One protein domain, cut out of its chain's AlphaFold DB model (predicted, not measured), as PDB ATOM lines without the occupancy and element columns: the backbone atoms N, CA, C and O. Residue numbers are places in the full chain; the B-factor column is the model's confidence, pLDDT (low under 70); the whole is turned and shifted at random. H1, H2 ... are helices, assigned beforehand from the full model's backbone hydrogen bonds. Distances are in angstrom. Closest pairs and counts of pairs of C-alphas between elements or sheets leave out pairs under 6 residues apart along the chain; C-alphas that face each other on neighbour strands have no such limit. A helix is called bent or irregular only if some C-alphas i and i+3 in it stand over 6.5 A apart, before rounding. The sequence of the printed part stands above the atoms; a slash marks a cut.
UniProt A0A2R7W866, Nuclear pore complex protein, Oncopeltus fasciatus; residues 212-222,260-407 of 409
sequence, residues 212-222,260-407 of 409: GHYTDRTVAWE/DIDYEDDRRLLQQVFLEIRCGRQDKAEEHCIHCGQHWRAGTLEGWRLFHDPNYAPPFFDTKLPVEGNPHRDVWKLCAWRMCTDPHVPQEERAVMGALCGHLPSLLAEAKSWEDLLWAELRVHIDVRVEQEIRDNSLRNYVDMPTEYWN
ATOM      1  N   GLY A 212      -6.052  -8.606 -88.794       50.41
ATOM      2  CA  GLY A 212      -4.825  -8.229 -88.088       50.41
ATOM      3  C   GLY A 212      -3.564  -8.999 -88.497       50.41
ATOM      4  O   GLY A 212      -2.475  -8.621 -88.074       50.41
ATOM      5  N   HIS A 213      -3.666 -10.039 -89.331       49.53
ATOM      6  CA  HIS A 213      -2.502 -10.798 -89.798       49.53
ATOM      7  C   HIS A 213      -1.753 -10.185 -90.995       49.53
ATOM      8  O   HIS A 213      -0.682 -10.692 -91.330       49.53
ATOM      9  N   TYR A 214      -2.272  -9.131 -91.643       50.91
ATOM     10  CA  TYR A 214      -1.735  -8.674 -92.939       50.91
ATOM     11  C   TYR A 214      -1.152  -7.255 -92.972       50.91
ATOM     12  O   TYR A 214      -0.481  -6.924 -93.946       50.91
ATOM     13  N   THR A 215      -1.341  -6.435 -91.933       56.72
ATOM     14  CA  THR A 215      -0.775  -5.075 -91.876       56.72
ATOM     15  C   THR A 215       0.139  -4.937 -90.663       56.72
ATOM     16  O   THR A 215      -0.339  -4.959 -89.524       56.72
ATOM     17  N   ASP A 216       1.445  -4.788 -90.891       57.03
ATOM     18  CA  ASP A 216       2.371  -4.376 -89.836       57.03
ATOM     19  C   ASP A 216       1.971  -2.964 -89.374       57.03
ATOM     20  O   ASP A 216       1.653  -2.104 -90.188       57.03
ATOM     21  N   ARG A 217       1.933  -2.742 -88.057       63.28
ATOM     22  CA  ARG A 217       1.386  -1.560 -87.349       63.28
ATOM     23  C   ARG A 217       2.103  -0.227 -87.636       63.28
ATOM     24  O   ARG A 217       2.480   0.473 -86.694       63.28
ATOM     25  N   THR A 218       2.383   0.121 -88.888       69.19
ATOM     26  CA  THR A 218       3.340   1.189 -89.188       69.19
ATOM     27  C   THR A 218       2.704   2.395 -89.858       69.19
ATOM     28  O   THR A 218       2.832   3.491 -89.308       69.19
ATOM     29  N   VAL A 219       1.993   2.243 -90.983       82.62
ATOM     30  CA  VAL A 219       1.437   3.391 -91.717       82.62
ATOM     31  C   VAL A 219       0.141   3.021 -92.445       82.62
ATOM     32  O   VAL A 219      -0.019   1.917 -92.945       82.62
ATOM     33  N   ALA A 220      -0.798   3.961 -92.538       88.62
ATOM     34  CA  ALA A 220      -1.969   3.786 -93.389       88.62
ATOM     35  C   ALA A 220      -1.618   3.962 -94.879       88.62
ATOM     36  O   ALA A 220      -0.861   4.864 -95.241       88.62
ATOM     37  N   TRP A 221      -2.223   3.139 -95.741       92.00
ATOM     38  CA  TRP A 221      -2.049   3.169 -97.201       92.00
ATOM     39  C   TRP A 221      -0.580   3.054 -97.650       92.00
ATOM     40  O   TRP A 221      -0.065   3.879 -98.414       92.00
ATOM     41  N   GLU A 222       0.115   2.031 -97.143       90.19
ATOM     42  CA  GLU A 222       1.551   1.821 -97.360       90.19
ATOM     43  C   GLU A 222       1.915   1.722 -98.849       90.19
ATOM     44  O   GLU A 222       2.921   2.294 -99.283       90.19
ATOM     45  N   ASP A 260      -4.514  -0.161-105.566       90.50
ATOM     46  CA  ASP A 260      -5.560  -1.203-105.595       90.50
ATOM     47  C   ASP A 260      -5.549  -2.100-104.347       90.50
ATOM     48  O   ASP A 260      -6.608  -2.456-103.838       90.50
ATOM     49  N   ILE A 261      -4.351  -2.419-103.842       89.69
ATOM     50  CA  ILE A 261      -4.167  -3.179-102.596       89.69
ATOM     51  C   ILE A 261      -4.711  -2.388-101.400       89.69
ATOM     52  O   ILE A 261      -5.556  -2.900-100.679       89.69
ATOM     53  N   ASP A 262      -4.318  -1.120-101.249       91.38
ATOM     54  CA  ASP A 262      -4.787  -0.292-100.131       91.38
ATOM     55  C   ASP A 262      -6.294  -0.028-100.201       91.38
ATOM     56  O   ASP A 262      -6.947   0.060 -99.170       91.38
ATOM     57  N   TYR A 263      -6.857   0.102-101.407       91.38
ATOM     58  CA  TYR A 263      -8.299   0.245-101.598       91.38
ATOM     59  C   TYR A 263      -9.055  -0.995-101.100       91.38
ATOM     60  O   TYR A 263     -10.075  -0.874-100.424       91.38
ATOM     61  N   GLU A 264      -8.562  -2.190-101.426       90.81
ATOM     62  CA  GLU A 264      -9.163  -3.447-100.979       90.81
ATOM     63  C   GLU A 264      -8.965  -3.675 -99.472       90.81
ATOM     64  O   GLU A 264      -9.898  -4.114 -98.797       90.81
ATOM     65  N   ASP A 265      -7.797  -3.327 -98.927       90.12
ATOM     66  CA  ASP A 265      -7.531  -3.389 -97.489       90.12
ATOM     67  C   ASP A 265      -8.425  -2.416 -96.712       90.12
ATOM     68  O   ASP A 265      -8.993  -2.790 -95.684       90.12
ATOM     69  N   ASP A 266      -8.634  -1.202 -97.229       91.50
ATOM     70  CA  ASP A 266      -9.523  -0.215 -96.615       91.50
ATOM     71  C   ASP A 266     -10.982  -0.686 -96.606       91.50
ATOM     72  O   ASP A 266     -11.678  -0.576 -95.593       91.50
ATOM     73  N   ARG A 267     -11.429  -1.295 -97.712       92.25
ATOM     74  CA  ARG A 267     -12.758  -1.903 -97.823       92.25
ATOM     75  C   ARG A 267     -12.952  -3.006 -96.782       92.25
ATOM     76  O   ARG A 267     -13.974  -3.036 -96.100       92.25
ATOM     77  N   ARG A 268     -11.975  -3.904 -96.622       91.12
ATOM     78  CA  ARG A 268     -12.031  -4.989 -95.626       91.12
ATOM     79  C   ARG A 268     -11.970  -4.470 -94.191       91.12
ATOM     80  O   ARG A 268     -12.693  -4.986 -93.340       91.12
ATOM     81  N   LEU A 269     -11.162  -3.444 -93.924       92.31
ATOM     82  CA  LEU A 269     -11.126  -2.775 -92.623       92.31
ATOM     83  C   LEU A 269     -12.506  -2.214 -92.267       92.31
ATOM     84  O   LEU A 269     -12.994  -2.466 -91.173       92.31
ATOM     85  N   LEU A 270     -13.170  -1.510 -93.187       94.50
ATOM     86  CA  LEU A 270     -14.516  -0.977 -92.948       94.50
ATOM     87  C   LEU A 270     -15.555  -2.080 -92.699       94.50
ATOM     88  O   LEU A 270     -16.401  -1.924 -91.822       94.50
ATOM     89  N   GLN A 271     -15.462  -3.214 -93.403       93.06
ATOM     90  CA  GLN A 271     -16.306  -4.382 -93.121       93.06
ATOM     91  C   GLN A 271     -16.073  -4.910 -91.703       93.06
ATOM     92  O   GLN A 271     -17.039  -5.165 -90.986       93.06
ATOM     93  N   GLN A 272     -14.814  -5.015 -91.269       91.44
ATOM     94  CA  GLN A 272     -14.490  -5.419 -89.902       91.44
ATOM     95  C   GLN A 272     -15.033  -4.417 -88.878       91.44
ATOM     96  O   GLN A 272     -15.696  -4.817 -87.929       91.44
ATOM     97  N   VAL A 273     -14.809  -3.118 -89.087       94.75
ATOM     98  CA  VAL A 273     -15.308  -2.042 -88.214       94.75
ATOM     99  C   VAL A 273     -16.829  -2.112 -88.079       94.75
ATOM    100  O   VAL A 273     -17.347  -2.066 -86.966       94.75
ATOM    101  N   PHE A 274     -17.551  -2.286 -89.190       95.62
ATOM    102  CA  PHE A 274     -19.003  -2.442 -89.162       95.62
ATOM    103  C   PHE A 274     -19.437  -3.675 -88.360       95.62
ATOM    104  O   PHE A 274     -20.359  -3.589 -87.550       95.62
ATOM    105  N   LEU A 275     -18.754  -4.809 -88.533       92.81
ATOM    106  CA  LEU A 275     -19.042  -6.038 -87.790       92.81
ATOM    107  C   LEU A 275     -18.781  -5.887 -86.287       92.81
ATOM    108  O   LEU A 275     -19.573  -6.374 -85.480       92.81
ATOM    109  N   GLU A 276     -17.715  -5.190 -85.892       92.75
ATOM    110  CA  GLU A 276     -17.447  -4.883 -84.484       92.75
ATOM    111  C   GLU A 276     -18.546  -3.998 -83.879       92.75
ATOM    112  O   GLU A 276     -19.033  -4.296 -82.787       92.75
ATOM    113  N   ILE A 277     -19.007  -2.975 -84.610       94.25
ATOM    114  CA  ILE A 277     -20.147  -2.136 -84.201       94.25
ATOM    115  C   ILE A 277     -21.420  -2.985 -84.075       94.25
ATOM    116  O   ILE A 277     -22.105  -2.918 -83.059       94.25
ATOM    117  N   ARG A 278     -21.698  -3.859 -85.050       93.81
ATOM    118  CA  ARG A 278     -22.837  -4.795 -85.040       93.81
ATOM    119  C   ARG A 278     -22.794  -5.791 -83.872       93.81
ATOM    120  O   ARG A 278     -23.832  -6.338 -83.497       93.81
ATOM    121  N   CYS A 279     -21.612  -6.031 -83.308       91.06
ATOM    122  CA  CYS A 279     -21.388  -6.860 -82.126       91.06
ATOM    123  C   CYS A 279     -21.384  -6.069 -80.806       91.06
ATOM    124  O   CYS A 279     -21.090  -6.666 -79.760       91.06
ATOM    125  N   GLY A 280     -21.620  -4.753 -80.837       89.69
ATOM    126  CA  GLY A 280     -21.536  -3.874 -79.669       89.69
ATOM    127  C   GLY A 280     -20.114  -3.746 -79.109       89.69
ATOM    128  O   GLY A 280     -19.933  -3.718 -77.894       89.69
ATOM    129  N   ARG A 281     -19.080  -3.799 -79.964       89.94
ATOM    130  CA  ARG A 281     -17.649  -3.748 -79.591       89.94
ATOM    131  C   ARG A 281     -16.931  -2.585 -80.275       89.94
ATOM    132  O   ARG A 281     -15.986  -2.775 -81.034       89.94
ATOM    133  N   GLN A 282     -17.384  -1.372 -80.019       89.44
ATOM    134  CA  GLN A 282     -16.868  -0.182 -80.693       89.44
ATOM    135  C   GLN A 282     -15.407   0.128 -80.362       89.44
ATOM    136  O   GLN A 282     -14.662   0.463 -81.274       89.44
ATOM    137  N   ASP A 283     -14.961  -0.128 -79.127       90.19
ATOM    138  CA  ASP A 283     -13.547   0.034 -78.762       90.19
ATOM    139  C   ASP A 283     -12.644  -0.859 -79.629       90.19
ATOM    140  O   ASP A 283     -11.564  -0.450 -80.048       90.19
ATOM    141  N   LYS A 284     -13.108  -2.070 -79.977       90.12
ATOM    142  CA  LYS A 284     -12.386  -2.932 -80.925       90.12
ATOM    143  C   LYS A 284     -12.406  -2.358 -82.337       90.12
ATOM    144  O   LYS A 284     -11.413  -2.458 -83.048       90.12
ATOM    145  N   ALA A 285     -13.519  -1.761 -82.757       91.62
ATOM    146  CA  ALA A 285     -13.624  -1.097 -84.054       91.62
ATOM    147  C   ALA A 285     -12.597   0.049 -84.184       91.62
ATOM    148  O   ALA A 285     -11.920   0.176 -85.209       91.62
ATOM    149  N   GLU A 286     -12.432   0.840 -83.122       93.69
ATOM    150  CA  GLU A 286     -11.397   1.870 -83.008       93.69
ATOM    151  C   GLU A 286      -9.989   1.268 -82.986       93.69
ATOM    152  O   GLU A 286      -9.117   1.736 -83.722       93.69
ATOM    153  N   GLU A 287      -9.768   0.206 -82.205       92.31
ATOM    154  CA  GLU A 287      -8.485  -0.496 -82.135       92.31
ATOM    155  C   GLU A 287      -8.047  -1.001 -83.513       92.31
ATOM    156  O   GLU A 287      -6.895  -0.792 -83.890       92.31
ATOM    157  N   HIS A 288      -8.954  -1.577 -84.311       90.75
ATOM    158  CA  HIS A 288      -8.653  -1.991 -85.689       90.75
ATOM    159  C   HIS A 288      -8.259  -0.804 -86.573       90.75
ATOM    160  O   HIS A 288      -7.313  -0.900 -87.357       90.75
ATOM    161  N   CYS A 289      -8.928   0.345 -86.432       93.12
ATOM    162  CA  CYS A 289      -8.564   1.551 -87.181       93.12
ATOM    163  C   CYS A 289      -7.165   2.052 -86.798       93.12
ATOM    164  O   CYS A 289      -6.366   2.381 -87.677       93.12
ATOM    165  N   ILE A 290      -6.851   2.078 -85.500       92.56
ATOM    166  CA  ILE A 290      -5.527   2.445 -84.979       92.56
ATOM    167  C   ILE A 290      -4.469   1.445 -85.456       92.56
ATOM    168  O   ILE A 290      -3.395   1.855 -85.898       92.56
ATOM    169  N   HIS A 291      -4.782   0.149 -85.425       89.00
ATOM    170  CA  HIS A 291      -3.896  -0.928 -85.863       89.00
ATOM    171  C   HIS A 291      -3.471  -0.762 -87.326       89.00
ATOM    172  O   HIS A 291      -2.299  -0.943 -87.649       89.00
ATOM    173  N   CYS A 292      -4.397  -0.344 -88.191       89.88
ATOM    174  CA  CYS A 292      -4.135  -0.050 -89.600       89.88
ATOM    175  C   CYS A 292      -3.579   1.370 -89.849       89.88
ATOM    176  O   CYS A 292      -3.564   1.840 -90.987       89.88
ATOM    177  N   GLY A 293      -3.166   2.094 -88.803       91.00
ATOM    178  CA  GLY A 293      -2.594   3.441 -88.900       91.00
ATOM    179  C   GLY A 293      -3.610   4.563 -89.152       91.00
ATOM    180  O   GLY A 293      -3.223   5.732 -89.231       91.00
ATOM    181  N   GLN A 294      -4.906   4.254 -89.223       92.75
ATOM    182  CA  GLN A 294      -5.985   5.187 -89.553       92.75
ATOM    183  C   GLN A 294      -6.570   5.874 -88.315       92.75
ATOM    184  O   GLN A 294      -7.765   5.810 -88.020       92.75
ATOM    185  N   HIS A 295      -5.715   6.591 -87.591       93.12
ATOM    186  CA  HIS A 295      -6.086   7.308 -86.367       93.12
ATOM    187  C   HIS A 295      -7.196   8.345 -86.595       93.12
ATOM    188  O   HIS A 295      -8.012   8.585 -85.710       93.12
ATOM    189  N   TRP A 296      -7.267   8.938 -87.793       94.88
ATOM    190  CA  TRP A 296      -8.349   9.855 -88.163       94.88
ATOM    191  C   TRP A 296      -9.713   9.163 -88.172       94.88
ATOM    192  O   TRP A 296     -10.710   9.777 -87.797       94.88
ATOM    193  N   ARG A 297      -9.767   7.891 -88.589       95.25
ATOM    194  CA  ARG A 297     -11.002   7.112 -88.632       95.25
ATOM    195  C   ARG A 297     -11.423   6.756 -87.218       95.25
ATOM    196  O   ARG A 297     -12.562   7.033 -86.878       95.25
ATOM    197  N   ALA A 298     -10.494   6.288 -86.380       95.00
ATOM    198  CA  ALA A 298     -10.754   6.076 -84.955       95.00
ATOM    199  C   ALA A 298     -11.310   7.350 -84.285       95.00
ATOM    200  O   ALA A 298     -12.384   7.321 -83.698       95.00
ATOM    201  N   GLY A 299     -10.669   8.506 -84.495       95.06
ATOM    202  CA  GLY A 299     -11.176   9.786 -83.981       95.06
ATOM    203  C   GLY A 299     -12.524  10.223 -84.576       95.06
ATOM    204  O   GLY A 299     -13.274  10.946 -83.928       95.06
ATOM    205  N   THR A 300     -12.864   9.784 -85.792       96.00
ATOM    206  CA  THR A 300     -14.189  10.025 -86.390       96.00
ATOM    207  C   THR A 300     -15.251   9.137 -85.751       96.00
ATOM    208  O   THR A 300     -16.355   9.624 -85.506       96.00
ATOM    209  N   LEU A 301     -14.917   7.872 -85.458       94.94
ATOM    210  CA  LEU A 301     -15.802   6.931 -84.769       94.94
ATOM    211  C   LEU A 301     -16.176   7.425 -83.377       94.94
ATOM    212  O   LEU A 301     -17.299   7.172 -82.979       94.94
ATOM    213  N   GLU A 302     -15.305   8.177 -82.701       93.06
ATOM    214  CA  GLU A 302     -15.543   8.763 -81.373       93.06
ATOM    215  C   GLU A 302     -16.564   9.906 -81.344       93.06
ATOM    216  O   GLU A 302     -17.148  10.212 -80.303       93.06
ATOM    217  N   GLY A 303     -16.831  10.548 -82.483       93.00
ATOM    218  CA  GLY A 303     -17.642  11.767 -82.512       93.00
ATOM    219  C   GLY A 303     -19.123  11.574 -82.165       93.00
ATOM    220  O   GLY A 303     -19.813  12.569 -81.932       93.00
ATOM    221  N   TRP A 304     -19.592  10.323 -82.103       89.81
ATOM    222  CA  TRP A 304     -20.939   9.941 -81.676       89.81
ATOM    223  C   TRP A 304     -21.153   9.995 -80.155       89.81
ATOM    224  O   TRP A 304     -22.311  10.022 -79.732       89.81
ATOM    225  N   ARG A 305     -20.085   9.965 -79.338       91.12
ATOM    226  CA  ARG A 305     -20.192   9.861 -77.872       91.12
ATOM    227  C   ARG A 305     -20.860  11.111 -77.296       91.12
ATOM    228  O   ARG A 305     -20.495  12.238 -77.649       91.12
ATOM    229  N   LEU A 306     -21.829  10.908 -76.404       91.62
ATOM    230  CA  LEU A 306     -22.533  11.997 -75.726       91.62
ATOM    231  C   LEU A 306     -21.584  12.790 -74.840       91.62
ATOM    232  O   LEU A 306     -20.752  12.221 -74.138       91.62
ATOM    233  N   PHE A 307     -21.745  14.108 -74.848       91.50
ATOM    234  CA  PHE A 307     -20.936  14.976 -74.011       91.50
ATOM    235  C   PHE A 307     -21.272  14.814 -72.519       91.50
ATOM    236  O   PHE A 307     -22.443  14.850 -72.113       91.50
ATOM    237  N   HIS A 308     -20.232  14.701 -71.695       90.81
ATOM    238  CA  HIS A 308     -20.344  14.715 -70.243       90.81
ATOM    239  C   HIS A 308     -19.116  15.337 -69.586       90.81
ATOM    240  O   HIS A 308     -17.981  14.958 -69.871       90.81
ATOM    241  N   ASP A 309     -19.355  16.265 -68.664       90.00
ATOM    242  CA  ASP A 309     -18.314  16.798 -67.798       90.00
ATOM    243  C   ASP A 309     -18.603  16.377 -66.344       90.00
ATOM    244  O   ASP A 309     -19.445  16.992 -65.681       90.00
ATOM    245  N   PRO A 310     -17.893  15.358 -65.822       86.12
ATOM    246  CA  PRO A 310     -18.126  14.830 -64.478       86.12
ATOM    247  C   PRO A 310     -17.756  15.821 -63.364       86.12
ATOM    248  O   PRO A 310     -17.996  15.549 -62.191       86.12
ATOM    249  N   ASN A 311     -17.155  16.969 -63.691       86.50
ATOM    250  CA  ASN A 311     -16.730  17.958 -62.702       86.50
ATOM    251  C   ASN A 311     -17.864  18.881 -62.231       86.50
ATOM    252  O   ASN A 311     -17.661  19.637 -61.276       86.50
ATOM    253  N   TYR A 312     -19.028  18.844 -62.882       81.75
ATOM    254  CA  TYR A 312     -20.199  19.628 -62.477       81.75
ATOM    255  C   TYR A 312     -21.230  18.833 -61.670       81.75
ATOM    256  O   TYR A 312     -22.107  19.441 -61.054       81.75
ATOM    257  N   ALA A 313     -21.091  17.508 -61.605       72.75
ATOM    258  CA  ALA A 313     -21.956  16.641 -60.819       72.75
ATOM    259  C   ALA A 313     -21.314  16.288 -59.461       72.75
ATOM    260  O   ALA A 313     -20.104  16.061 -59.376       72.75
ATOM    261  N   PRO A 314     -22.096  16.219 -58.367       68.56
ATOM    262  CA  PRO A 314     -21.610  15.671 -57.108       68.56
ATOM    263  C   PRO A 314     -21.355  14.152 -57.233       68.56
ATOM    264  O   PRO A 314     -22.112  13.458 -57.910       68.56
ATOM    265  N   PRO A 315     -20.357  13.591 -56.524       70.75
ATOM    266  CA  PRO A 315     -19.470  14.257 -55.576       70.75
ATOM    267  C   PRO A 315     -18.380  15.075 -56.276       70.75
ATOM    268  O   PRO A 315     -17.694  14.591 -57.168       70.75
ATOM    269  N   PHE A 316     -18.164  16.306 -55.809       74.44
ATOM    270  CA  PHE A 316     -17.060  17.127 -56.296       74.44
ATOM    271  C   PHE A 316     -15.733  16.521 -55.839       74.44
ATOM    272  O   PHE A 316     -15.470  16.398 -54.641       74.44
ATOM    273  N   PHE A 317     -14.902  16.131 -56.799       75.06
ATOM    274  CA  PHE A 317     -13.568  15.615 -56.529       75.06
ATOM    275  C   PHE A 317     -12.562  16.768 -56.435       75.06
ATOM    276  O   PHE A 317     -12.587  17.695 -57.242       75.06
ATOM    277  N   ASP A 318     -11.609  16.674 -55.501       79.75
ATOM    278  CA  ASP A 318     -10.480  17.620 -55.425       79.75
ATOM    279  C   ASP A 318      -9.615  17.593 -56.699       79.75
ATOM    280  O   ASP A 318      -8.893  18.544 -57.002       79.75
ATOM    281  N   THR A 319      -9.679  16.492 -57.457       86.56
ATOM    282  CA  THR A 319      -8.970  16.328 -58.729       86.56
ATOM    283  C   THR A 319      -9.968  16.381 -59.873       86.56
ATOM    284  O   THR A 319     -10.934  15.623 -59.872       86.56
ATOM    285  N   LYS A 320      -9.702  17.234 -60.868       86.00
ATOM    286  CA  LYS A 320     -10.533  17.293 -62.070       86.00
ATOM    287  C   LYS A 320     -10.473  15.969 -62.826       86.00
ATOM    288  O   LYS A 320      -9.385  15.490 -63.150       86.00
ATOM    289  N   LEU A 321     -11.641  15.415 -63.105       87.88
ATOM    290  CA  LEU A 321     -11.826  14.226 -63.924       87.88
ATOM    291  C   LEU A 321     -11.845  14.605 -65.416       87.88
ATOM    292  O   LEU A 321     -12.162  15.754 -65.750       87.88
ATOM    293  N   PRO A 322     -11.455  13.686 -66.319       89.19
ATOM    294  CA  PRO A 322     -11.491  13.943 -67.754       89.19
ATOM    295  C   PRO A 322     -12.928  14.159 -68.236       89.19
ATOM    296  O   PRO A 322     -13.852  13.500 -67.769       89.19
ATOM    297  N   VAL A 323     -13.088  15.086 -69.176       90.75
ATOM    298  CA  VAL A 323     -14.348  15.318 -69.891       90.75
ATOM    299  C   VAL A 323     -14.503  14.247 -70.968       90.75
ATOM    300  O   VAL A 323     -13.523  13.894 -71.627       90.75
ATOM    301  N   GLU A 324     -15.721  13.751 -71.143       89.94
ATOM    302  CA  GLU A 324     -16.066  12.670 -72.064       89.94
ATOM    303  C   GLU A 324     -16.928  13.184 -73.229       89.94
ATOM    304  O   GLU A 324     -17.709  14.133 -73.098       89.94
ATOM    305  N   GLY A 325     -16.795  12.520 -74.378       90.94
ATOM    306  CA  GLY A 325     -17.642  12.723 -75.549       90.94
ATOM    307  C   GLY A 325     -17.429  14.024 -76.320       90.94
ATOM    308  O   GLY A 325     -16.443  14.745 -76.154       90.94
ATOM    309  N   ASN A 326     -18.360  14.298 -77.236       93.25
ATOM    310  CA  ASN A 326     -18.233  15.368 -78.216       93.25
ATOM    311  C   ASN A 326     -19.216  16.520 -77.934       93.25
ATOM    312  O   ASN A 326     -20.408  16.386 -78.213       93.25
ATOM    313  N   PRO A 327     -18.748  17.703 -77.492       92.00
ATOM    314  CA  PRO A 327     -19.626  18.850 -77.278       92.00
ATOM    315  C   PRO A 327     -20.237  19.382 -78.578       92.00
ATOM    316  O   PRO A 327     -21.152  20.181 -78.519       92.00
ATOM    317  N   HIS A 328     -19.782  18.975 -79.765       94.31
ATOM    318  CA  HIS A 328     -20.375  19.322 -81.066       94.31
ATOM    319  C   HIS A 328     -20.889  18.083 -81.808       94.31
ATOM    320  O   HIS A 328     -20.779  17.978 -83.035       94.31
ATOM    321  N   ARG A 329     -21.451  17.130 -81.052       95.31
ATOM    322  CA  ARG A 329     -22.030  15.888 -81.574       95.31
ATOM    323  C   ARG A 329     -23.099  16.117 -82.637       95.31
ATOM    324  O   ARG A 329     -23.163  15.358 -83.592       95.31
ATOM    325  N   ASP A 330     -23.894  17.170 -82.526       95.38
ATOM    326  CA  ASP A 330     -24.922  17.535 -83.502       95.38
ATOM    327  C   ASP A 330     -24.351  17.889 -84.877       95.38
ATOM    328  O   ASP A 330     -24.833  17.410 -85.905       95.38
ATOM    329  N   VAL A 331     -23.263  18.660 -84.901       97.06
ATOM    330  CA  VAL A 331     -22.530  18.961 -86.137       97.06
ATOM    331  C   VAL A 331     -21.897  17.693 -86.700       97.06
ATOM    332  O   VAL A 331     -21.978  17.446 -87.904       97.06
ATOM    333  N   TRP A 332     -21.287  16.873 -85.838       97.69
ATOM    334  CA  TRP A 332     -20.716  15.590 -86.246       97.69
ATOM    335  C   TRP A 332     -21.785  14.670 -86.852       97.69
ATOM    336  O   TRP A 332     -21.577  14.136 -87.940       97.69
ATOM    337  N   LYS A 333     -22.958  14.562 -86.217       97.19
ATOM    338  CA  LYS A 333     -24.083  13.735 -86.662       97.19
ATOM    339  C   LYS A 333     -24.621  14.224 -88.005       97.19
ATOM    340  O   LYS A 333     -24.836  13.409 -88.898       97.19
ATOM    341  N   LEU A 334     -24.742  15.540 -88.206       97.69
ATOM    342  CA  LEU A 334     -25.119  16.111 -89.502       97.69
ATOM    343  C   LEU A 334     -24.086  15.795 -90.599       97.69
ATOM    344  O   LEU A 334     -24.457  15.469 -91.727       97.69
ATOM    345  N   CYS A 335     -22.791  15.894 -90.293       97.12
ATOM    346  CA  CYS A 335     -21.726  15.532 -91.230       97.12
ATOM    347  C   CYS A 335     -21.763  14.037 -91.576       97.12
ATOM    348  O   CYS A 335     -21.717  13.691 -92.757       97.12
ATOM    349  N   ALA A 336     -21.911  13.170 -90.574       97.56
ATOM    350  CA  ALA A 336     -22.056  11.730 -90.746       97.56
ATOM    351  C   ALA A 336     -23.283  11.382 -91.599       97.56
ATOM    352  O   ALA A 336     -23.181  10.605 -92.544       97.56
ATOM    353  N   TRP A 337     -24.426  12.024 -91.340       97.50
ATOM    354  CA  TRP A 337     -25.634  11.868 -92.147       97.50
ATOM    355  C   TRP A 337     -25.394  12.251 -93.610       97.50
ATOM    356  O   TRP A 337     -25.731  11.496 -94.519       97.50
ATOM    357  N   ARG A 338     -24.742  13.395 -93.860       96.88
ATOM    358  CA  ARG A 338     -24.390  13.825 -95.223       96.88
ATOM    359  C   ARG A 338     -23.484  12.819 -95.930       96.88
ATOM    360  O   ARG A 338     -23.702  12.559 -97.111       96.88
ATOM    361  N   MET A 339     -22.521  12.227 -95.219       95.38
ATOM    362  CA  MET A 339     -21.687  11.147 -95.760       95.38
ATOM    363  C   MET A 339     -22.525   9.924 -96.146       95.38
ATOM    364  O   MET A 339     -22.348   9.389 -97.235       95.38
ATOM    365  N   CYS A 340     -23.483   9.519 -95.307       97.19
ATOM    366  CA  CYS A 340     -24.393   8.412 -95.609       97.19
ATOM    367  C   CYS A 340     -25.314   8.687 -96.810       97.19
ATOM    368  O   CYS A 340     -25.731   7.751 -97.487       97.19
ATOM    369  N   THR A 341     -25.627   9.949 -97.102       96.00
ATOM    370  CA  THR A 341     -26.439  10.314 -98.276       96.00
ATOM    371  C   THR A 341     -25.634  10.473 -99.569       96.00
ATOM    372  O   THR A 341     -26.225  10.545-100.645       96.00
ATOM    373  N   ASP A 342     -24.300  10.536 -99.499       94.69
ATOM    374  CA  ASP A 342     -23.455  10.725-100.679       94.69
ATOM    375  C   ASP A 342     -23.247   9.389-101.426       94.69
ATOM    376  O   ASP A 342     -22.653   8.448-100.883       94.69
ATOM    377  N   PRO A 343     -23.695   9.267-102.692       91.38
ATOM    378  CA  PRO A 343     -23.535   8.038-103.462       91.38
ATOM    379  C   PRO A 343     -22.072   7.699-103.784       91.38
ATOM    380  O   PRO A 343     -21.795   6.545-104.110       91.38
ATOM    381  N   HIS A 344     -21.144   8.660-103.695       90.62
ATOM    382  CA  HIS A 344     -19.717   8.442-103.957       90.62
ATOM    383  C   HIS A 344     -18.971   7.839-102.764       90.62
ATOM    384  O   HIS A 344     -17.856   7.348-102.938       90.62
ATOM    385  N   VAL A 345     -19.559   7.882-101.565       92.94
ATOM    386  CA  VAL A 345     -18.994   7.228-100.381       92.94
ATOM    387  C   VAL A 345     -19.262   5.721-100.486       92.94
ATOM    388  O   VAL A 345     -20.407   5.338-100.757       92.94
ATOM    389  N   PRO A 346     -18.248   4.854-100.299       92.56
ATOM    390  CA  PRO A 346     -18.426   3.408-100.322       92.56
ATOM    391  C   PRO A 346     -19.504   2.946 -99.347       92.56
ATOM    392  O   PRO A 346     -19.679   3.510 -98.267       92.56
ATOM    393  N   GLN A 347     -20.225   1.896 -99.728       95.56
ATOM    394  CA  GLN A 347     -21.340   1.391 -98.939       95.56
ATOM    395  C   GLN A 347     -20.896   0.947 -97.534       95.56
ATOM    396  O   GLN A 347     -21.598   1.222 -96.565       95.56
ATOM    397  N   GLU A 348     -19.706   0.360 -97.411       94.56
ATOM    398  CA  GLU A 348     -19.123  -0.064 -96.141       94.56
ATOM    399  C   GLU A 348     -18.917   1.120 -95.178       94.56
ATOM    400  O   GLU A 348     -19.262   1.039 -94.001       94.56
ATOM    401  N   GLU A 349     -18.428   2.256 -95.683       95.56
ATOM    402  CA  GLU A 349     -18.243   3.473 -94.882       95.56
ATOM    403  C   GLU A 349     -19.588   4.100 -94.497       95.56
ATOM    404  O   GLU A 349     -19.786   4.509 -93.350       95.56
ATOM    405  N   ARG A 350     -20.556   4.113 -95.425       97.50
ATOM    406  CA  ARG A 350     -21.917   4.581 -95.130       97.50
ATOM    407  C   ARG A 350     -22.598   3.732 -94.064       97.50
ATOM    408  O   ARG A 350     -23.332   4.292 -93.258       97.50
ATOM    409  N   ALA A 351     -22.382   2.417 -94.054       96.94
ATOM    410  CA  ALA A 351     -22.952   1.517 -93.057       96.94
ATOM    411  C   ALA A 351     -22.366   1.774 -91.660       96.94
ATOM    412  O   ALA A 351     -23.123   1.904 -90.698       96.94
ATOM    413  N   VAL A 352     -21.039   1.940 -91.560       97.56
ATOM    414  CA  VAL A 352     -20.354   2.328 -90.313       97.56
ATOM    415  C   VAL A 352     -20.902   3.648 -89.780       97.56
ATOM    416  O   VAL A 352     -21.375   3.703 -88.648       97.56
ATOM    417  N   MET A 353     -20.901   4.703 -90.598       97.69
ATOM    418  CA  MET A 353     -21.397   6.011 -90.163       97.69
ATOM    419  C   MET A 353     -22.899   5.979 -89.872       97.69
ATOM    420  O   MET A 353     -23.345   6.587 -88.902       97.69
ATOM    421  N   GLY A 354     -23.672   5.216 -90.648       96.81
ATOM    422  CA  GLY A 354     -25.114   5.072 -90.483       96.81
ATOM    423  C   GLY A 354     -25.507   4.432 -89.157       96.81
ATOM    424  O   GLY A 354     -26.483   4.862 -88.549       96.81
ATOM    425  N   ALA A 355     -24.711   3.477 -88.664       96.38
ATOM    426  CA  ALA A 355     -24.904   2.864 -87.348       96.38
ATOM    427  C   ALA A 355     -24.732   3.860 -86.190       96.38
ATOM    428  O   ALA A 355     -25.303   3.667 -85.114       96.38
ATOM    429  N   LEU A 356     -23.934   4.908 -86.409       95.50
ATOM    430  CA  LEU A 356     -23.585   5.905 -85.402       95.50
ATOM    431  C   LEU A 356     -24.415   7.193 -85.507       95.50
ATOM    432  O   LEU A 356     -24.557   7.909 -84.519       95.50
ATOM    433  N   CYS A 357     -24.945   7.508 -86.693       95.62
ATOM    434  CA  CYS A 357     -25.740   8.714 -86.940       95.62
ATOM    435  C   CYS A 357     -27.240   8.454 -87.140       95.62
ATOM    436  O   CYS A 357     -27.977   9.414 -87.354       95.62
ATOM    437  N   GLY A 358     -27.681   7.193 -87.103       94.56
ATOM    438  CA  GLY A 358     -29.092   6.821 -87.236       94.56
ATOM    439  C   GLY A 358     -29.603   6.766 -88.681       94.56
ATOM    440  O   GLY A 358     -30.792   6.954 -88.917       94.56
ATOM    441  N   HIS A 359     -28.744   6.515 -89.674       96.81
ATOM    442  CA  HIS A 359     -29.163   6.450 -91.081       96.81
ATOM    443  C   HIS A 359     -29.601   5.032 -91.487       96.81
ATOM    444  O   HIS A 359     -28.793   4.188 -91.884       96.81
ATOM    445  N   LEU A 360     -30.910   4.777 -91.425       96.50
ATOM    446  CA  LEU A 360     -31.505   3.465 -91.707       96.50
ATOM    447  C   LEU A 360     -31.180   2.897 -93.105       96.50
ATOM    448  O   LEU A 360     -30.772   1.736 -93.182       96.50
ATOM    449  N   PRO A 361     -31.273   3.655 -94.220       96.56
ATOM    450  CA  PRO A 361     -31.061   3.080 -95.550       96.56
ATOM    451  C   PRO A 361     -29.667   2.479 -95.757       96.56
ATOM    452  O   PRO A 361     -29.524   1.468 -96.440       96.56
ATOM    453  N   SER A 362     -28.633   3.074 -95.149       96.62
ATOM    454  CA  SER A 362     -27.268   2.537 -95.245       96.62
ATOM    455  C   SER A 362     -27.093   1.251 -94.446       96.62
ATOM    456  O   SER A 362     -26.287   0.418 -94.847       96.62
ATOM    457  N   LEU A 363     -27.844   1.078 -93.356       96.44
ATOM    458  CA  LEU A 363     -27.833  -0.147 -92.557       96.44
ATOM    459  C   LEU A 363     -28.599  -1.278 -93.240       96.44
ATOM    460  O   LEU A 363     -28.097  -2.396 -93.327       96.44
ATOM    461  N   LEU A 364     -29.783  -0.982 -93.783       96.00
ATOM    462  CA  LEU A 364     -30.602  -1.969 -94.492       96.00
ATOM    463  C   LEU A 364     -29.893  -2.545 -95.723       96.00
ATOM    464  O   LEU A 364     -30.117  -3.700 -96.071       96.00
ATOM    465  N   ALA A 365     -29.011  -1.774 -96.359       95.62
ATOM    466  CA  ALA A 365     -28.201  -2.253 -97.474       95.62
ATOM    467  C   ALA A 365     -27.165  -3.331 -97.078       95.62
ATOM    468  O   ALA A 365     -26.761  -4.108 -97.941       95.62
ATOM    469  N   GLU A 366     -26.783  -3.431 -95.797       93.56
ATOM    470  CA  GLU A 366     -25.918  -4.501 -95.266       93.56
ATOM    471  C   GLU A 366     -26.695  -5.652 -94.607       93.56
ATOM    472  O   GLU A 366     -26.109  -6.684 -94.265       93.56
ATOM    473  N   ALA A 367     -28.010  -5.506 -94.420       94.69
ATOM    474  CA  ALA A 367     -28.823  -6.477 -93.702       94.69
ATOM    475  C   ALA A 367     -29.030  -7.763 -94.519       94.69
ATOM    476  O   ALA A 367     -29.555  -7.744 -95.634       94.69
ATOM    477  N   LYS A 368     -28.640  -8.908 -93.945       92.56
ATOM    478  CA  LYS A 368     -28.726 -10.232 -94.599       92.56
ATOM    479  C   LYS A 368     -29.695 -11.183 -93.907       92.56
ATOM    480  O   LYS A 368     -30.043 -12.222 -94.465       92.56
ATOM    481  N   SER A 369     -30.111 -10.844 -92.693       93.69
ATOM    482  CA  SER A 369     -30.950 -11.668 -91.833       93.69
ATOM    483  C   SER A 369     -32.048 -10.834 -91.180       93.69
ATOM    484  O   SER A 369     -31.989  -9.602 -91.175       93.69
ATOM    485  N   TRP A 370     -33.063 -11.495 -90.619       95.69
ATOM    486  CA  TRP A 370     -34.105 -10.785 -89.877       95.69
ATOM    487  C   TRP A 370     -33.529 -10.133 -88.611       95.69
ATOM    488  O   TRP A 370     -34.003  -9.073 -88.214       95.69
ATOM    489  N   GLU A 371     -32.480 -10.719 -88.018       95.31
ATOM    490  CA  GLU A 371     -31.753 -10.140 -86.890       95.31
ATOM    491  C   GLU A 371     -31.078  -8.822 -87.271       95.31
ATOM    492  O   GLU A 371     -31.077  -7.890 -86.474       95.31
ATOM    493  N   ASP A 372     -30.511  -8.735 -88.477       95.62
ATOM    494  CA  ASP A 372     -29.864  -7.510 -88.960       95.62
ATOM    495  C   ASP A 372     -30.880  -6.424 -89.299       95.62
ATOM    496  O   ASP A 372     -30.651  -5.261 -88.977       95.62
ATOM    497  N   LEU A 373     -32.016  -6.804 -89.895       97.06
ATOM    498  CA  LEU A 373     -33.124  -5.882 -90.149       97.06
ATOM    499  C   LEU A 373     -33.658  -5.307 -88.833       97.06
ATOM    500  O   LEU A 373     -33.762  -4.093 -88.690       97.06
ATOM    501  N   LEU A 374     -33.936  -6.166 -87.849       96.31
ATOM    502  CA  LEU A 374     -34.428  -5.728 -86.546       96.31
ATOM    503  C   LEU A 374     -33.386  -4.889 -85.795       96.31
ATOM    504  O   LEU A 374     -33.745  -3.887 -85.186       96.31
ATOM    505  N   TRP A 375     -32.105  -5.268 -85.853       96.81
ATOM    506  CA  TRP A 375     -31.025  -4.494 -85.237       96.81
ATOM    507  C   TRP A 375     -30.931  -3.095 -85.853       96.81
ATOM    508  O   TRP A 375     -30.855  -2.122 -85.111       96.81
ATOM    509  N   ALA A 376     -30.997  -2.980 -87.183       96.69
ATOM    510  CA  ALA A 376     -30.928  -1.695 -87.875       96.69
ATOM    511  C   ALA A 376     -32.097  -0.770 -87.499       96.69
ATOM    512  O   ALA A 376     -31.870   0.382 -87.134       96.69
ATOM    513  N   GLU A 377     -33.326  -1.289 -87.534       94.75
ATOM    514  CA  GLU A 377     -34.533  -0.538 -87.167       94.75
ATOM    515  C   GLU A 377     -34.493  -0.091 -85.700       94.75
ATOM    516  O   GLU A 377     -34.684   1.087 -85.403       94.75
ATOM    517  N   LEU A 378     -34.171  -0.998 -84.766       93.19
ATOM    518  CA  LEU A 378     -34.092  -0.660 -83.341       93.19
ATOM    519  C   LEU A 378     -32.971   0.338 -83.047       93.19
ATOM    520  O   LEU A 378     -33.181   1.263 -82.267       93.19
ATOM    521  N   ARG A 379     -31.799   0.181 -83.674       93.81
ATOM    522  CA  ARG A 379     -30.662   1.096 -83.501       93.81
ATOM    523  C   ARG A 379     -31.044   2.519 -83.900       93.81
ATOM    524  O   ARG A 379     -30.758   3.452 -83.155       93.81
ATOM    525  N   VAL A 380     -31.707   2.677 -85.046       93.94
ATOM    526  CA  VAL A 380     -32.169   3.983 -85.542       93.94
ATOM    527  C   VAL A 380     -33.293   4.531 -84.671       93.94
ATOM    528  O   VAL A 380     -33.230   5.690 -84.271       93.94
ATOM    529  N   HIS A 381     -34.274   3.701 -84.315       90.25
ATOM    530  CA  HIS A 381     -35.376   4.102 -83.446       90.25
ATOM    531  C   HIS A 381     -34.869   4.650 -82.105       90.25
ATOM    532  O   HIS A 381     -35.293   5.718 -81.664       90.25
ATOM    533  N   ILE A 382     -33.928   3.947 -81.466       89.38
ATOM    534  CA  ILE A 382     -33.321   4.380 -80.203       89.38
ATOM    535  C   ILE A 382     -32.534   5.680 -80.396       89.38
ATOM    536  O   ILE A 382     -32.714   6.602 -79.605       89.38
ATOM    537  N   ASP A 383     -31.704   5.784 -81.443       91.94
ATOM    538  CA  ASP A 383     -30.926   7.001 -81.712       91.94
ATOM    539  C   ASP A 383     -31.829   8.229 -81.887       91.94
ATOM    540  O   ASP A 383     -31.577   9.258 -81.260       91.94
ATOM    541  N   VAL A 384     -32.904   8.113 -82.674       91.44
ATOM    542  CA  VAL A 384     -33.854   9.211 -82.902       91.44
ATOM    543  C   VAL A 384     -34.576   9.585 -81.609       91.44
ATOM    544  O   VAL A 384     -34.664  10.767 -81.287       91.44
ATOM    545  N   ARG A 385     -35.047   8.606 -80.826       89.31
ATOM    546  CA  ARG A 385     -35.740   8.862 -79.549       89.31
ATOM    547  C   ARG A 385     -34.849   9.551 -78.520       89.31
ATOM    548  O   ARG A 385     -35.288  10.491 -77.865       89.31
ATOM    549  N   VAL A 386     -33.602   9.103 -78.394       89.31
ATOM    550  CA  VAL A 386     -32.605   9.736 -77.521       89.31
ATOM    551  C   VAL A 386     -32.303  11.158 -77.996       89.31
ATOM    552  O   VAL A 386     -32.225  12.073 -77.183       89.31
ATOM    553  N   GLU A 387     -32.141  11.362 -79.305       91.69
ATOM    554  CA  GLU A 387     -31.861  12.685 -79.865       91.69
ATOM    555  C   GLU A 387     -33.014  13.670 -79.621       91.69
ATOM    556  O   GLU A 387     -32.755  14.826 -79.290       91.69
ATOM    557  N   GLN A 388     -34.266  13.222 -79.764       90.06
ATOM    558  CA  GLN A 388     -35.450  14.030 -79.450       90.06
ATOM    559  C   GLN A 388     -35.434  14.478 -77.995       90.06
ATOM    560  O   GLN A 388     -35.501  15.670 -77.719       90.06
ATOM    561  N   GLU A 389     -35.252  13.535 -77.076       88.50
ATOM    562  CA  GLU A 389     -35.230  13.835 -75.651       88.50
ATOM    563  C   GLU A 389     -34.124  14.828 -75.280       88.50
ATOM    564  O   GLU A 389     -34.368  15.775 -74.527       88.50
ATOM    565  N   ILE A 390     -32.911  14.634 -75.812       90.50
ATOM    566  CA  ILE A 390     -31.791  15.548 -75.572       90.50
ATOM    567  C   ILE A 390     -32.161  16.953 -76.049       90.50
ATOM    568  O   ILE A 390     -31.950  17.915 -75.318       90.50
ATOM    569  N   ARG A 391     -32.729  17.089 -77.251       91.62
ATOM    570  CA  ARG A 391     -33.081  18.396 -77.826       91.62
ATOM    571  C   ARG A 391     -34.247  19.071 -77.111       91.62
ATOM    572  O   ARG A 391     -34.226  20.291 -76.984       91.62
ATOM    573  N   ASP A 392     -35.216  18.301 -76.632       89.38
ATOM    574  CA  ASP A 392     -36.398  18.822 -75.941       89.38
ATOM    575  C   ASP A 392     -36.078  19.291 -74.511       89.38
ATOM    576  O   ASP A 392     -36.732  20.200 -73.995       89.38
ATOM    577  N   ASN A 393     -35.058  18.702 -73.872       88.50
ATOM    578  CA  ASN A 393     -34.731  18.943 -72.461       88.50
ATOM    579  C   ASN A 393     -33.395  19.666 -72.222       88.50
ATOM    580  O   ASN A 393     -33.065  19.992 -71.079       88.50
ATOM    581  N   SER A 394     -32.619  19.923 -73.272       87.88
ATOM    582  CA  SER A 394     -31.376  20.692 -73.202       87.88
ATOM    583  C   SER A 394     -31.629  22.182 -73.438       87.88
ATOM    584  O   SER A 394     -32.527  22.579 -74.177       87.88
ATOM    585  N   LEU A 395     -30.812  23.033 -72.813       84.94
ATOM    586  CA  LEU A 395     -30.859  24.487 -73.015       84.94
ATOM    587  C   LEU A 395     -30.050  24.928 -74.245       84.94
ATOM    588  O   LEU A 395     -30.105  26.095 -74.650       84.94
ATOM    589  N   ARG A 396     -29.292  24.006 -74.843       87.00
ATOM    590  CA  ARG A 396     -28.434  24.260 -75.992       87.00
ATOM    591  C   ARG A 396     -29.235  24.344 -77.292       87.00
ATOM    592  O   ARG A 396     -30.121  23.543 -77.565       87.00
ATOM    593  N   ASN A 397     -28.829  25.267 -78.164       89.62
ATOM    594  CA  ASN A 397     -29.315  25.315 -79.542       89.62
ATOM    595  C   ASN A 397     -28.549  24.311 -80.411       89.62
ATOM    596  O   ASN A 397     -27.353  24.489 -80.657       89.62
ATOM    597  N   TYR A 398     -29.251  23.288 -80.885       93.56
ATOM    598  CA  TYR A 398     -28.709  22.250 -81.757       93.56
ATOM    599  C   TYR A 398     -28.847  22.606 -83.234       93.56
ATOM    600  O   TYR A 398     -29.805  23.263 -83.639       93.56
ATOM    601  N   VAL A 399     -27.921  22.123 -84.063       95.25
ATOM    602  CA  VAL A 399     -28.075  22.191 -85.521       95.25
ATOM    603  C   VAL A 399     -29.215  21.276 -85.976       95.25
ATOM    604  O   VAL A 399     -29.314  20.124 -85.542       95.25
ATOM    605  N   ASP A 400     -30.067  21.786 -86.867       94.38
ATOM    606  CA  ASP A 400     -31.201  21.044 -87.415       94.38
ATOM    607  C   ASP A 400     -30.749  19.836 -88.245       94.38
ATOM    608  O   ASP A 400     -29.914  19.943 -89.152       94.38
ATOM    609  N   MET A 401     -31.347  18.683 -87.949       95.19
ATOM    610  CA  MET A 401     -31.205  17.471 -88.753       95.19
ATOM    611  C   MET A 401     -32.218  17.469 -89.909       95.19
ATOM    612  O   MET A 401     -33.309  18.028 -89.759       95.19
ATOM    613  N   PRO A 402     -31.899  16.832 -91.055       94.75
ATOM    614  CA  PRO A 402     -32.839  16.680 -92.165       94.75
ATOM    615  C   PRO A 402     -34.147  16.010 -91.737       94.75
ATOM    616  O   PRO A 402     -34.160  15.178 -90.833       94.75
ATOM    617  N   THR A 403     -35.251  16.330 -92.410       92.31
ATOM    618  CA  THR A 403     -36.578  15.773 -92.090       92.31
ATOM    619  C   THR A 403     -36.613  14.247 -92.135       92.31
ATOM    620  O   THR A 403     -37.302  13.612 -91.348       92.31
ATOM    621  N   GLU A 404     -35.819  13.656 -93.022       93.12
ATOM    622  CA  GLU A 404     -35.688  12.221 -93.229       93.12
ATOM    623  C   GLU A 404     -35.105  11.497 -92.012       93.12
ATOM    624  O   GLU A 404     -35.430  10.332 -91.805       93.12
ATOM    625  N   TYR A 405     -34.293  12.178 -91.196       92.88
ATOM    626  CA  TYR A 405     -33.767  11.628 -89.945       92.88
ATOM    627  C   TYR A 405     -34.896  11.355 -88.944       92.88
ATOM    628  O   TYR A 405     -34.956  10.291 -88.336       92.88
ATOM    629  N   TRP A 406     -35.848  12.284 -88.835       90.75
ATOM    630  CA  TRP A 406     -36.970  12.183 -87.899       90.75
ATOM    631  C   TRP A 406     -38.067  11.213 -88.353       90.75
ATOM    632  O   TRP A 406     -38.917  10.842 -87.553       90.75
ATOM    633  N   ASN A 407     -38.047  10.782 -89.618       82.50
ATOM    634  CA  ASN A 407     -39.015   9.824 -90.160       82.50
ATOM    635  C   ASN A 407     -38.761   8.374 -89.702       82.50
ATOM    636  O   ASN A 407     -39.547   7.498 -90.049       82.50
TER     637      ASN A 407
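This is residues 212 to 222 and 260 to 407 of the 409 residues of the protein "Nuclear pore complex protein" of Oncopeltus fasciatus (UniProt A0A2R7W866). The longest helix, H7, crosses one side of a helical body with H5 in its middle, while H4 packs on another side of H5, and the short H6 is tucked against both H5 and H7. H1, H2, H3 and H5 form a loose bundle, and a long loop leaves the body after H3, with residues 313 to 318 sticking out. The printed part has 159 residues with eight named helices, H1 to H8 in order along the chain, and no named strand; the class is all helix. The whole is compact, with a radius of gyration of the C-alphas of 17.2 A, and spans 51 by 42 by 27 A.

H7, residues 370 to 393, is 34.5 A long, from C-alpha 370 at (-34.105, -10.785, -89.877) to C-alpha 393 at (-34.731, 18.943, -72.461). H5 is residues 347 to 357, 14.7 A, and H6 residues 360 to 364, 6.2 A. H4, residues 329 to 341, is 18.2 A long. H1, residues 260 to 278, is 27.1 A long and begins with C-alpha 260 at (-5.560, -1.203, -105.595). H2 is residues 282 to 291, 14.0 A, and H3 residues 295 to 304, 15.8 A. H3 is irregular, but only just: C-alphas 301 and 304 are 6.7 A apart. H8, residues 403 to 406, is 5.5 A long and ends with C-alpha 406 at (-36.970, 12.183, -87.899).

H5 is the hub and touches five helices. With residues 376 to 383 alone H7 touches it, the same way at a steep tilt of 41 degrees; the closest C-alphas, of Ala 355 and Arg 379, are 7.1 A apart. H6 touches H5, with C-alphas of Ala 351 and Ser 362 closest at 4.9 A. H4 and H5 form a hairpin, with a shallow tilt of 29 degrees, opposite ways, and C-alphas of Cys 340 and Arg 350 closest at 4.6 A. H1 touches H5 at a shallow tilt of 33 degrees, only just short of steep, the same way, with C-alphas of Phe 274 and Val 352 closest at 5.1 A. H3 touches H5 at a steep tilt of 40 degrees, the same way, with C-alphas of Trp 304 and Leu 356 closest at 6.1 A. H1 and H2 form a hairpin, with C-alphas of Val 273 and Ala 285 closest at 4.6 A. H2 and H3 form another, with C-alphas of Glu 286 and Ala 298 closest at 4.7 A. H8 is close to H7 but not clearly touching it, with C-alphas of Val 384 and Trp 406 closest at 6.6 A. In H1, H2, H4, H6 and H7 every O i to N i+4 pair is within hydrogen-bond range; in H3 it is 4 of 6, in H5 6 of 7, and H8 is too short for such a pair.

The two C-alphas farthest apart, of Asp 260 and Pro 315, are 54.2 A apart. Residues 223 to 259 are cut out, and C-alphas 222 and 260 are 11.3 A apart across the cut. The link from H3 to H4, residues 305 to 328, is long. Mean pLDDT of the printed part is 90.4; residues 212 to 218 and residue 314 are under 70.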